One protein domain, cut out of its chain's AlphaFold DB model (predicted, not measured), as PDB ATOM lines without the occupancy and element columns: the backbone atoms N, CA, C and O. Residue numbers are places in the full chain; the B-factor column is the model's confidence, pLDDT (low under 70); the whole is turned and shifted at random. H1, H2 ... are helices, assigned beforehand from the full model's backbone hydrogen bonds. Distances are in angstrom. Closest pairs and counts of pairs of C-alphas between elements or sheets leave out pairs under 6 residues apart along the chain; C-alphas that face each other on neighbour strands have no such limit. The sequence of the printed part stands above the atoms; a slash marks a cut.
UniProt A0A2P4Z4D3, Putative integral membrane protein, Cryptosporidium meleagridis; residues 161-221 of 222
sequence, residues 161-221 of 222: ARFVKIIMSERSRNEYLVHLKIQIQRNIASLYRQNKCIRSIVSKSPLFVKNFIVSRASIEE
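AT A GLANCE: This is residues 161 to 221 of the 222 residues of the protein "Putative integral membrane protein" of Cryptosporidium meleagridis (UniProt A0A2P4Z4D3). One long straight helix, H2, makes the shaft, with the short helix H1 turned off at its first end and a small head of H3 and H4 at its other end. H4 crosses H2 within that head, while residues 178 to 184 of H2 stand free between the two ends. The printed part has 61 residues with four named helices, in the order H1, H2, H3, H4, and no named strand; the class is all helix. The whole is loose, with a radius of gyration of the C-alphas of 15.2 A, and spans 42 by 21 by 20 A.

IN THESE COORDINATES: H2, residues 170 to 194, is 36.0 A long, from C-alpha 170 at (54.428, -43.749, -107.563) to C-alpha 194 at (21.361, -53.005, -118.251). Before it comes H1, residues 161 to 168. After it come H3, residues 196 to 203, and H4, residues 207 to 219, which is 18.3 A long and ends with C-alpha 219 at (31.043, -42.806, -125.572).

HOW THE PARTS SIT: H2 is the hub, touching the three other helices. With residues 185 to 193 it touches residues 213 to 217 of H4, about perpendicular at 89 degrees; the closest C-alphas, of Ala 189 and Ala 217, are 4.8 A apart. H2 and H3 touch only at the corner, closest at the C-alphas of Tyr 192 and Ile 198, 5.6 A, at a steep tilt of 65 degrees, opposite ways. H3 touches H4, closest at the C-alphas of Val 202 and Lys 210, 5.8 A, at a steep tilt of 52 degrees, opposite ways. H1 and H2 touch only at the corner, closest at the C-alphas of Ile 166 and Arg 173, 4.6 A, only just about perpendicular at 71 degrees. H1 is apart from H3 and H4. In H1, H2, H3 and H4 every O i to N i+4 pair is within hydrogen-bond range.

THE WHOLE: The C-alphas farthest apart, of Ala 161 and Lys 204, are 43.4 A from each other. The printed part has no cut, and the three links are tight. Mean pLDDT of the printed part is 71.9; 21 residues are under 70, among them 213 to 221.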
ATOM      1  N   ALA A 161      54.218 -59.392-106.327       74.69
ATOM      2  CA  ALA A 161      55.312 -58.546-106.798       74.69
ATOM      3  C   ALA A 161      54.770 -57.273-107.466       74.69
ATOM      4  O   ALA A 161      55.240 -56.172-107.182       74.69
ATOM      5  N   ARG A 162      53.709 -57.402-108.268       74.19
ATOM      6  CA  ARG A 162      52.996 -56.279-108.879       74.19
ATOM      7  C   ARG A 162      52.353 -55.373-107.831       74.19
ATOM      8  O   ARG A 162      52.455 -54.157-107.941       74.19
ATOM      9  N   PHE A 163      51.741 -55.943-106.797       76.38
ATOM     10  CA  PHE A 163      51.122 -55.196-105.701       76.38
ATOM     11  C   PHE A 163      52.169 -54.426-104.891       76.38
ATOM     12  O   PHE A 163      52.009 -53.235-104.636       76.38
ATOM     13  N   VAL A 164      53.291 -55.070-104.563       81.00
ATOM     14  CA  VAL A 164      54.440 -54.430-103.909       81.00
ATOM     15  C   VAL A 164      54.995 -53.312-104.787       81.00
ATOM     16  O   VAL A 164      55.230 -52.213-104.297       81.00
ATOM     17  N   LYS A 165      55.135 -53.535-106.095       80.19
ATOM     18  CA  LYS A 165      55.585 -52.520-107.055       80.19
ATOM     19  C   LYS A 165      54.621 -51.337-107.148       80.19
ATOM     20  O   LYS A 165      55.077 -50.201-107.201       80.19
ATOM     21  N   ILE A 166      53.310 -51.578-107.108       80.19
ATOM     22  CA  ILE A 166      52.277 -50.531-107.033       80.19
ATOM     23  C   ILE A 166      52.408 -49.721-105.737       80.19
ATOM     24  O   ILE A 166      52.261 -48.504-105.768       80.19
ATOM     25  N   ILE A 167      52.696 -50.363-104.603       82.12
ATOM     26  CA  ILE A 167      52.870 -49.667-103.319       82.12
ATOM     27  C   ILE A 167      54.170 -48.851-103.305       82.12
ATOM     28  O   ILE A 167      54.174 -47.710-102.847       82.12
ATOM     29  N   MET A 168      55.262 -49.426-103.811       84.38
ATOM     30  CA  MET A 168      56.609 -48.853-103.736       84.38
ATOM     31  C   MET A 168      56.885 -47.794-104.813       84.38
ATOM     32  O   MET A 168      57.702 -46.905-104.591       84.38
ATOM     33  N   SER A 169      56.227 -47.866-105.976       86.00
ATOM     34  CA  SER A 169      56.450 -46.955-107.106       86.00
ATOM     35  C   SER A 169      55.243 -46.062-107.364       86.00
ATOM     36  O   SER A 169      54.161 -46.521-107.733       86.00
ATOM     37  N   GLU A 170      55.454 -44.751-107.275       80.19
ATOM     38  CA  GLU A 170      54.428 -43.749-107.563       80.19
ATOM     39  C   GLU A 170      53.927 -43.809-109.015       80.19
ATOM     40  O   GLU A 170      52.735 -43.636-109.273       80.19
ATOM     41  N   ARG A 171      54.810 -44.145-109.962       80.25
ATOM     42  CA  ARG A 171      54.440 -44.319-111.372       80.25
ATOM     43  C   ARG A 171      53.485 -45.499-111.559       80.25
ATOM     44  O   ARG A 171      52.430 -45.337-112.165       80.25
ATOM     45  N   SER A 172      53.818 -46.658-110.990       76.69
ATOM     46  CA  SER A 172      52.980 -47.862-111.082       76.69
ATOM     47  C   SER A 172      51.651 -47.695-110.338       76.69
ATOM     48  O   SER A 172      50.620 -48.182-110.799       76.69
ATOM     49  N   ARG A 173      51.646 -46.942-109.233       78.12
ATOM     50  CA  ARG A 173      50.426 -46.538-108.524       78.12
ATOM     51  C   ARG A 173      49.505 -45.683-109.386       78.12
ATOM     52  O   ARG A 173      48.308 -45.952-109.446       78.12
ATOM     53  N   ASN A 174      50.050 -44.677-110.066       79.06
ATOM     54  CA  ASN A 174      49.267 -43.788-110.922       79.06
ATOM     55  C   ASN A 174      48.696 -44.528-112.136       79.06
ATOM     56  O   ASN A 174      47.517 -44.368-112.449       79.06
ATOM     57  N   GLU A 175      49.489 -45.396-112.767       76.12
ATOM     58  CA  GLU A 175      49.029 -46.262-113.858       76.12
ATOM     59  C   GLU A 175      47.885 -47.187-113.395       76.12
ATOM     60  O   GLU A 175      46.848 -47.271-114.059       76.12
ATOM     61  N   TYR A 176      48.013 -47.804-112.214       79.19
ATOM     62  CA  TYR A 176      46.962 -48.646-111.631       79.19
ATOM     63  C   TYR A 176      45.682 -47.859-111.304       79.19
ATOM     64  O   TYR A 176      44.588 -48.295-111.658       79.19
ATOM     65  N   LEU A 177      45.795 -46.680-110.683       79.88
ATOM     66  CA  LEU A 177      44.643 -45.833-110.345       79.88
ATOM     67  C   LEU A 177      43.877 -45.369-111.587       79.88
ATOM     68  O   LEU A 177      42.645 -45.342-111.575       79.88
ATOM     69  N   VAL A 178      44.581 -45.030-112.670       80.94
ATOM     70  CA  VAL A 178      43.950 -44.684-113.951       80.94
ATOM     71  C   VAL A 178      43.193 -45.885-114.508       80.94
ATOM     72  O   VAL A 178      42.023 -45.754-114.871       80.94
ATOM     73  N   HIS A 179      43.815 -47.063-114.515       76.50
ATOM     74  CA  HIS A 179      43.182 -48.285-115.005       76.50
ATOM     75  C   HIS A 179      41.936 -48.663-114.185       76.50
ATOM     76  O   HIS A 179      40.889 -48.999-114.744       76.50
ATOM     77  N   LEU A 180      42.017 -48.546-112.858       78.12
ATOM     78  CA  LEU A 180      40.916 -48.814-111.935       78.12
ATOM     79  C   LEU A 180      39.770 -47.809-112.122       78.12
ATOM     80  O   LEU A 180      38.604 -48.195-112.189       78.12
ATOM     81  N   LYS A 181      40.094 -46.523-112.303       75.44
ATOM     82  CA  LYS A 181      39.111 -45.475-112.609       75.44
ATOM     83  C   LYS A 181      38.376 -45.758-113.918       75.44
ATOM     84  O   LYS A 181      37.160 -45.584-113.971       75.44
ATOM     85  N   ILE A 182      39.085 -46.217-114.949       74.81
ATOM     86  CA  ILE A 182      38.479 -46.608-116.228       74.81
ATOM     87  C   ILE A 182      37.560 -47.818-116.029       74.81
ATOM     88  O   ILE A 182      36.402 -47.758-116.428       74.81
ATOM     89  N   GLN A 183      38.011 -48.887-115.363       73.88
ATOM     90  CA  GLN A 183      37.178 -50.076-115.125       73.88
ATOM     91  C   GLN A 183      35.905 -49.771-114.331       73.88
ATOM     92  O   GLN A 183      34.828 -50.236-114.700       73.88
ATOM     93  N   ILE A 184      36.000 -48.959-113.276       73.88
ATOM     94  CA  ILE A 184      34.827 -48.526-112.505       73.88
ATOM     95  C   ILE A 184      33.857 -47.756-113.403       73.88
ATOM     96  O   ILE A 184      32.657 -48.013-113.363       73.88
ATOM     97  N   GLN A 185      34.358 -46.850-114.249       71.06
ATOM     98  CA  GLN A 185      33.514 -46.108-115.190       71.06
ATOM     99  C   GLN A 185      32.791 -47.038-116.169       71.06
ATOM    100  O   GLN A 185      31.587 -46.879-116.358       71.06
ATOM    101  N   ARG A 186      33.491 -48.032-116.728       72.12
ATOM    102  CA  ARG A 186      32.894 -49.038-117.620       72.12
ATOM    103  C   ARG A 186      31.820 -49.863-116.923       72.12
ATOM    104  O   ARG A 186      30.731 -50.034-117.459       72.12
ATOM    105  N   ASN A 187      32.088 -50.319-115.700       74.06
ATOM    106  CA  ASN A 187      31.124 -51.097-114.919       74.06
ATOM    107  C   ASN A 187      29.890 -50.275-114.531       74.06
ATOM    108  O   ASN A 187      28.771 -50.776-114.570       74.06
ATOM    109  N   ILE A 188      30.061 -48.997-114.183       73.19
ATOM    110  CA  ILE A 188      28.931 -48.103-113.904       73.19
ATOM    111  C   ILE A 188      28.110 -47.867-115.178       73.19
ATOM    112  O   ILE A 188      26.880 -47.908-115.126       73.19
ATOM    113  N   ALA A 189      28.766 -47.655-116.321       70.00
ATOM    114  CA  ALA A 189      28.098 -47.473-117.605       70.00
ATOM    115  C   ALA A 189      27.323 -48.732-118.031       70.00
ATOM    116  O   ALA A 189      26.161 -48.631-118.432       70.00
ATOM    117  N   SER A 190      27.911 -49.922-117.883       72.50
ATOM    118  CA  SER A 190      27.250 -51.190-118.204       72.50
ATOM    119  C   SER A 190      26.054 -51.467-117.286       72.50
ATOM    120  O   SER A 190      24.969 -51.788-117.774       72.50
ATOM    121  N   LEU A 191      26.194 -51.236-115.976       71.56
ATOM    122  CA  LEU A 191      25.102 -51.350-115.004       71.56
ATOM    123  C   LEU A 191      23.965 -50.359-115.291       71.56
ATOM    124  O   LEU A 191      22.790 -50.728-115.229       71.56
ATOM    125  N   TYR A 192      24.294 -49.118-115.656       71.31
ATOM    126  CA  TYR A 192      23.311 -48.119-116.082       71.31
ATOM    127  C   TYR A 192      22.570 -48.548-117.362       71.31
ATOM    128  O   TYR A 192      21.345 -48.405-117.460       71.31
ATOM    129  N   ARG A 193      23.279 -49.126-118.339       67.69
ATOM    130  CA  ARG A 193      22.672 -49.651-119.573       67.69
ATOM    131  C   ARG A 193      21.753 -50.840-119.296       67.69
ATOM    132  O   ARG A 193      20.663 -50.888-119.855       67.69
ATOM    133  N   GLN A 194      22.128 -51.770-118.429       73.56
ATOM    134  CA  GLN A 194      21.361 -53.005-118.251       73.56
ATOM    135  C   GLN A 194      20.185 -52.866-117.276       73.56
ATOM    136  O   GLN A 194      19.190 -53.575-117.411       73.56
ATOM    137  N   ASN A 195      20.251 -51.941-116.312       73.62
ATOM    138  CA  ASN A 195      19.338 -51.963-115.176       73.62
ATOM    139  C   ASN A 195      18.396 -50.744-115.136       73.62
ATOM    140  O   ASN A 195      18.794 -49.625-114.800       73.62
ATOM    141  N   LYS A 196      17.105 -50.964-115.436       71.38
ATOM    142  CA  LYS A 196      16.060 -49.916-115.410       71.38
ATOM    143  C   LYS A 196      15.961 -49.213-114.049       71.38
ATOM    144  O   LYS A 196      15.698 -48.013-113.999       71.38
ATOM    145  N   CYS A 197      16.215 -49.938-112.957       68.44
ATOM    146  CA  CYS A 197      16.193 -49.385-111.603       68.44
ATOM    147  C   CYS A 197      17.330 -48.369-111.383       68.44
ATOM    148  O   CYS A 197      17.098 -47.266-110.891       68.44
ATOM    149  N   ILE A 198      18.540 -48.678-111.862       68.06
ATOM    150  CA  ILE A 198      19.700 -47.779-111.768       68.06
ATOM    151  C   ILE A 198      19.478 -46.517-112.612       68.06
ATOM    152  O   ILE A 198      19.783 -45.420-112.148       68.06
ATOM    153  N   ARG A 199      18.857 -46.622-113.797       66.81
ATOM    154  CA  ARG A 199      18.488 -45.433-114.594       66.81
ATOM    155  C   ARG A 199      17.530 -44.495-113.857       66.81
ATOM    156  O   ARG A 199      17.678 -43.280-113.953       66.81
ATOM    157  N   SER A 200      16.580 -45.050-113.104       68.38
ATOM    158  CA  SER A 200      15.639 -44.287-112.266       68.38
ATOM    159  C   SER A 200      16.330 -43.581-111.090       68.38
ATOM    160  O   SER A 200      15.971 -42.464-110.730       68.38
ATOM    161  N   ILE A 201      17.363 -44.194-110.509       73.19
ATOM    162  CA  ILE A 201      18.157 -43.581-109.432       73.19
ATOM    163  C   ILE A 201      19.048 -42.461-109.990       73.19
ATOM    164  O   ILE A 201      19.089 -41.355-109.447       73.19
ATOM    165  N   VAL A 202      19.716 -42.705-111.122       68.56
ATOM    166  CA  VAL A 202      20.583 -41.718-111.785       68.56
ATOM    167  C   VAL A 202      19.781 -40.527-112.322       68.56
ATOM    168  O   VAL A 202      20.263 -39.397-112.284       68.56
ATOM    169  N   SER A 203      18.531 -40.723-112.755       66.44
ATOM    170  CA  SER A 203      17.676 -39.618-113.209       66.44
ATOM    171  C   SER A 203      17.293 -38.644-112.089       66.44
ATOM    172  O   SER A 203      17.081 -37.466-112.386       66.44
ATOM    173  N   LYS A 204      17.266 -39.127-110.837       76.25
ATOM    174  CA  LYS A 204      17.025 -38.365-109.598       76.25
ATOM    175  C   LYS A 204      18.307 -37.849-108.933       76.25
ATOM    176  O   LYS A 204      18.233 -37.162-107.919       76.25
ATOM    177  N   SER A 205      19.475 -38.196-109.471       74.25
ATOM    178  CA  SER A 205      20.771 -37.778-108.936       74.25
ATOM    179  C   SER A 205      21.107 -36.332-109.334       74.25
ATOM    180  O   SER A 205      20.573 -35.831-110.329       74.25
ATOM    181  N   PRO A 206      22.022 -35.655-108.610       75.81
ATOM    182  CA  PRO A 206      22.486 -34.317-108.966       75.81
ATOM    183  C   PRO A 206      22.979 -34.246-110.417       75.81
ATOM    184  O   PRO A 206      23.609 -35.183-110.914       75.81
ATOM    185  N   LEU A 207      22.737 -33.111-111.079       67.38
ATOM    186  CA  LEU A 207      22.997 -32.906-112.513       67.38
ATOM    187  C   LEU A 207      24.436 -33.257-112.932       67.38
ATOM    188  O   LEU A 207      24.652 -33.803-114.010       67.38
ATOM    189  N   PHE A 208      25.410 -33.015-112.050       63.78
ATOM    190  CA  PHE A 208      26.813 -33.377-112.257       63.78
ATOM    191  C   PHE A 208      27.029 -34.897-112.371       63.78
ATOM    192  O   PHE A 208      27.693 -35.366-113.293       63.78
ATOM    193  N   VAL A 209      26.415 -35.677-111.476       65.62
ATOM    194  CA  VAL A 209      26.499 -37.147-111.464       65.62
ATOM    195  C   VAL A 209      25.773 -37.727-112.677       65.62
ATOM    196  O   VAL A 209      26.275 -38.639-113.335       65.62
ATOM    197  N   LYS A 210      24.620 -37.146-113.022       64.50
ATOM    198  CA  LYS A 210      23.828 -37.534-114.190       64.50
ATOM    199  C   LYS A 210      24.590 -37.304-115.497       64.50
ATOM    200  O   LYS A 210      24.707 -38.231-116.293       64.50
ATOM    201  N   ASN A 211      25.169 -36.118-115.693       68.75
ATOM    202  CA  ASN A 211      25.943 -35.801-116.897       68.75
ATOM    203  C   ASN A 211      27.204 -36.664-117.013       68.75
ATOM    204  O   ASN A 211      27.531 -37.113-118.108       68.75
ATOM    205  N   PHE A 212      27.871 -36.958-115.896       70.19
ATOM    206  CA  PHE A 212      29.059 -37.810-115.881       70.19
ATOM    207  C   PHE A 212      28.761 -39.264-116.285       70.19
ATOM    208  O   PHE A 212      29.498 -39.851-117.076       70.19
ATOM    209  N   ILE A 213      27.678 -39.851-115.765       64.56
ATOM    210  CA  ILE A 213      27.296 -41.241-116.070       64.56
ATOM    211  C   ILE A 213      26.752 -41.353-117.499       64.56
ATOM    212  O   ILE A 213      27.132 -42.269-118.229       64.56
ATOM    213  N   VAL A 214      25.909 -40.406-117.926       64.38
ATOM    214  CA  VAL A 214      25.313 -40.409-119.271       64.38
ATOM    215  C   VAL A 214      26.369 -40.173-120.352       64.38
ATOM    216  O   VAL A 214      26.374 -40.918-121.326       64.38
ATOM    217  N   SER A 215      27.306 -39.230-120.171       66.06
ATOM    218  CA  SER A 215      28.345 -38.981-121.184       66.06
ATOM    219  C   SER A 215      29.293 -40.171-121.353       66.06
ATOM    220  O   SER A 215      29.805 -40.405-122.441       66.06
ATOM    221  N   ARG A 216      29.556 -40.934-120.287       65.19
ATOM    222  CA  ARG A 216      30.405 -42.134-120.353       65.19
ATOM    223  C   ARG A 216      29.669 -43.314-120.976       65.19
ATOM    224  O   ARG A 216      30.269 -44.037-121.764       65.19
ATOM    225  N   ALA A 217      28.376 -43.458-120.694       59.75
ATOM    226  CA  ALA A 217      27.533 -44.468-121.318       59.75
ATOM    227  C   ALA A 217      27.264 -44.207-122.811       59.75
ATOM    228  O   ALA A 217      26.945 -45.159-123.510       59.75
ATOM    229  N   SER A 218      27.393 -42.973-123.311       59.25
ATOM    230  CA  SER A 218      27.256 -42.655-124.744       59.25
ATOM    231  C   SER A 218      28.564 -42.784-125.538       59.25
ATOM    232  O   SER A 218      28.524 -42.960-126.745       59.25
ATOM    233  N   ILE A 219      29.734 -42.700-124.890       57.97
ATOM    234  CA  ILE A 219      31.043 -42.806-125.572       57.97
ATOM    235  C   ILE A 219      31.368 -44.254-125.976       57.97
ATOM    236  O   ILE A 219      32.057 -44.465-126.964       57.97
ATOM    237  N   GLU A 220      30.851 -45.255-125.262       50.56
ATOM    238  CA  GLU A 220      31.026 -46.678-125.606       50.56
ATOM    239  C   GLU A 220      29.948 -47.201-126.588       50.56
ATOM    240  O   GLU A 220      29.582 -48.375-126.520       50.56
ATOM    241  N   GLU A 221      29.311 -46.332-127.387       45.16
ATOM    242  CA  GLU A 221      28.404 -46.704-128.503       45.16
ATOM    243  C   GLU A 221      29.095 -46.654-129.885       45.16
ATOM    244  O   GLU A 221      28.465 -46.991-130.886       45.16
TER     245      GLU A 221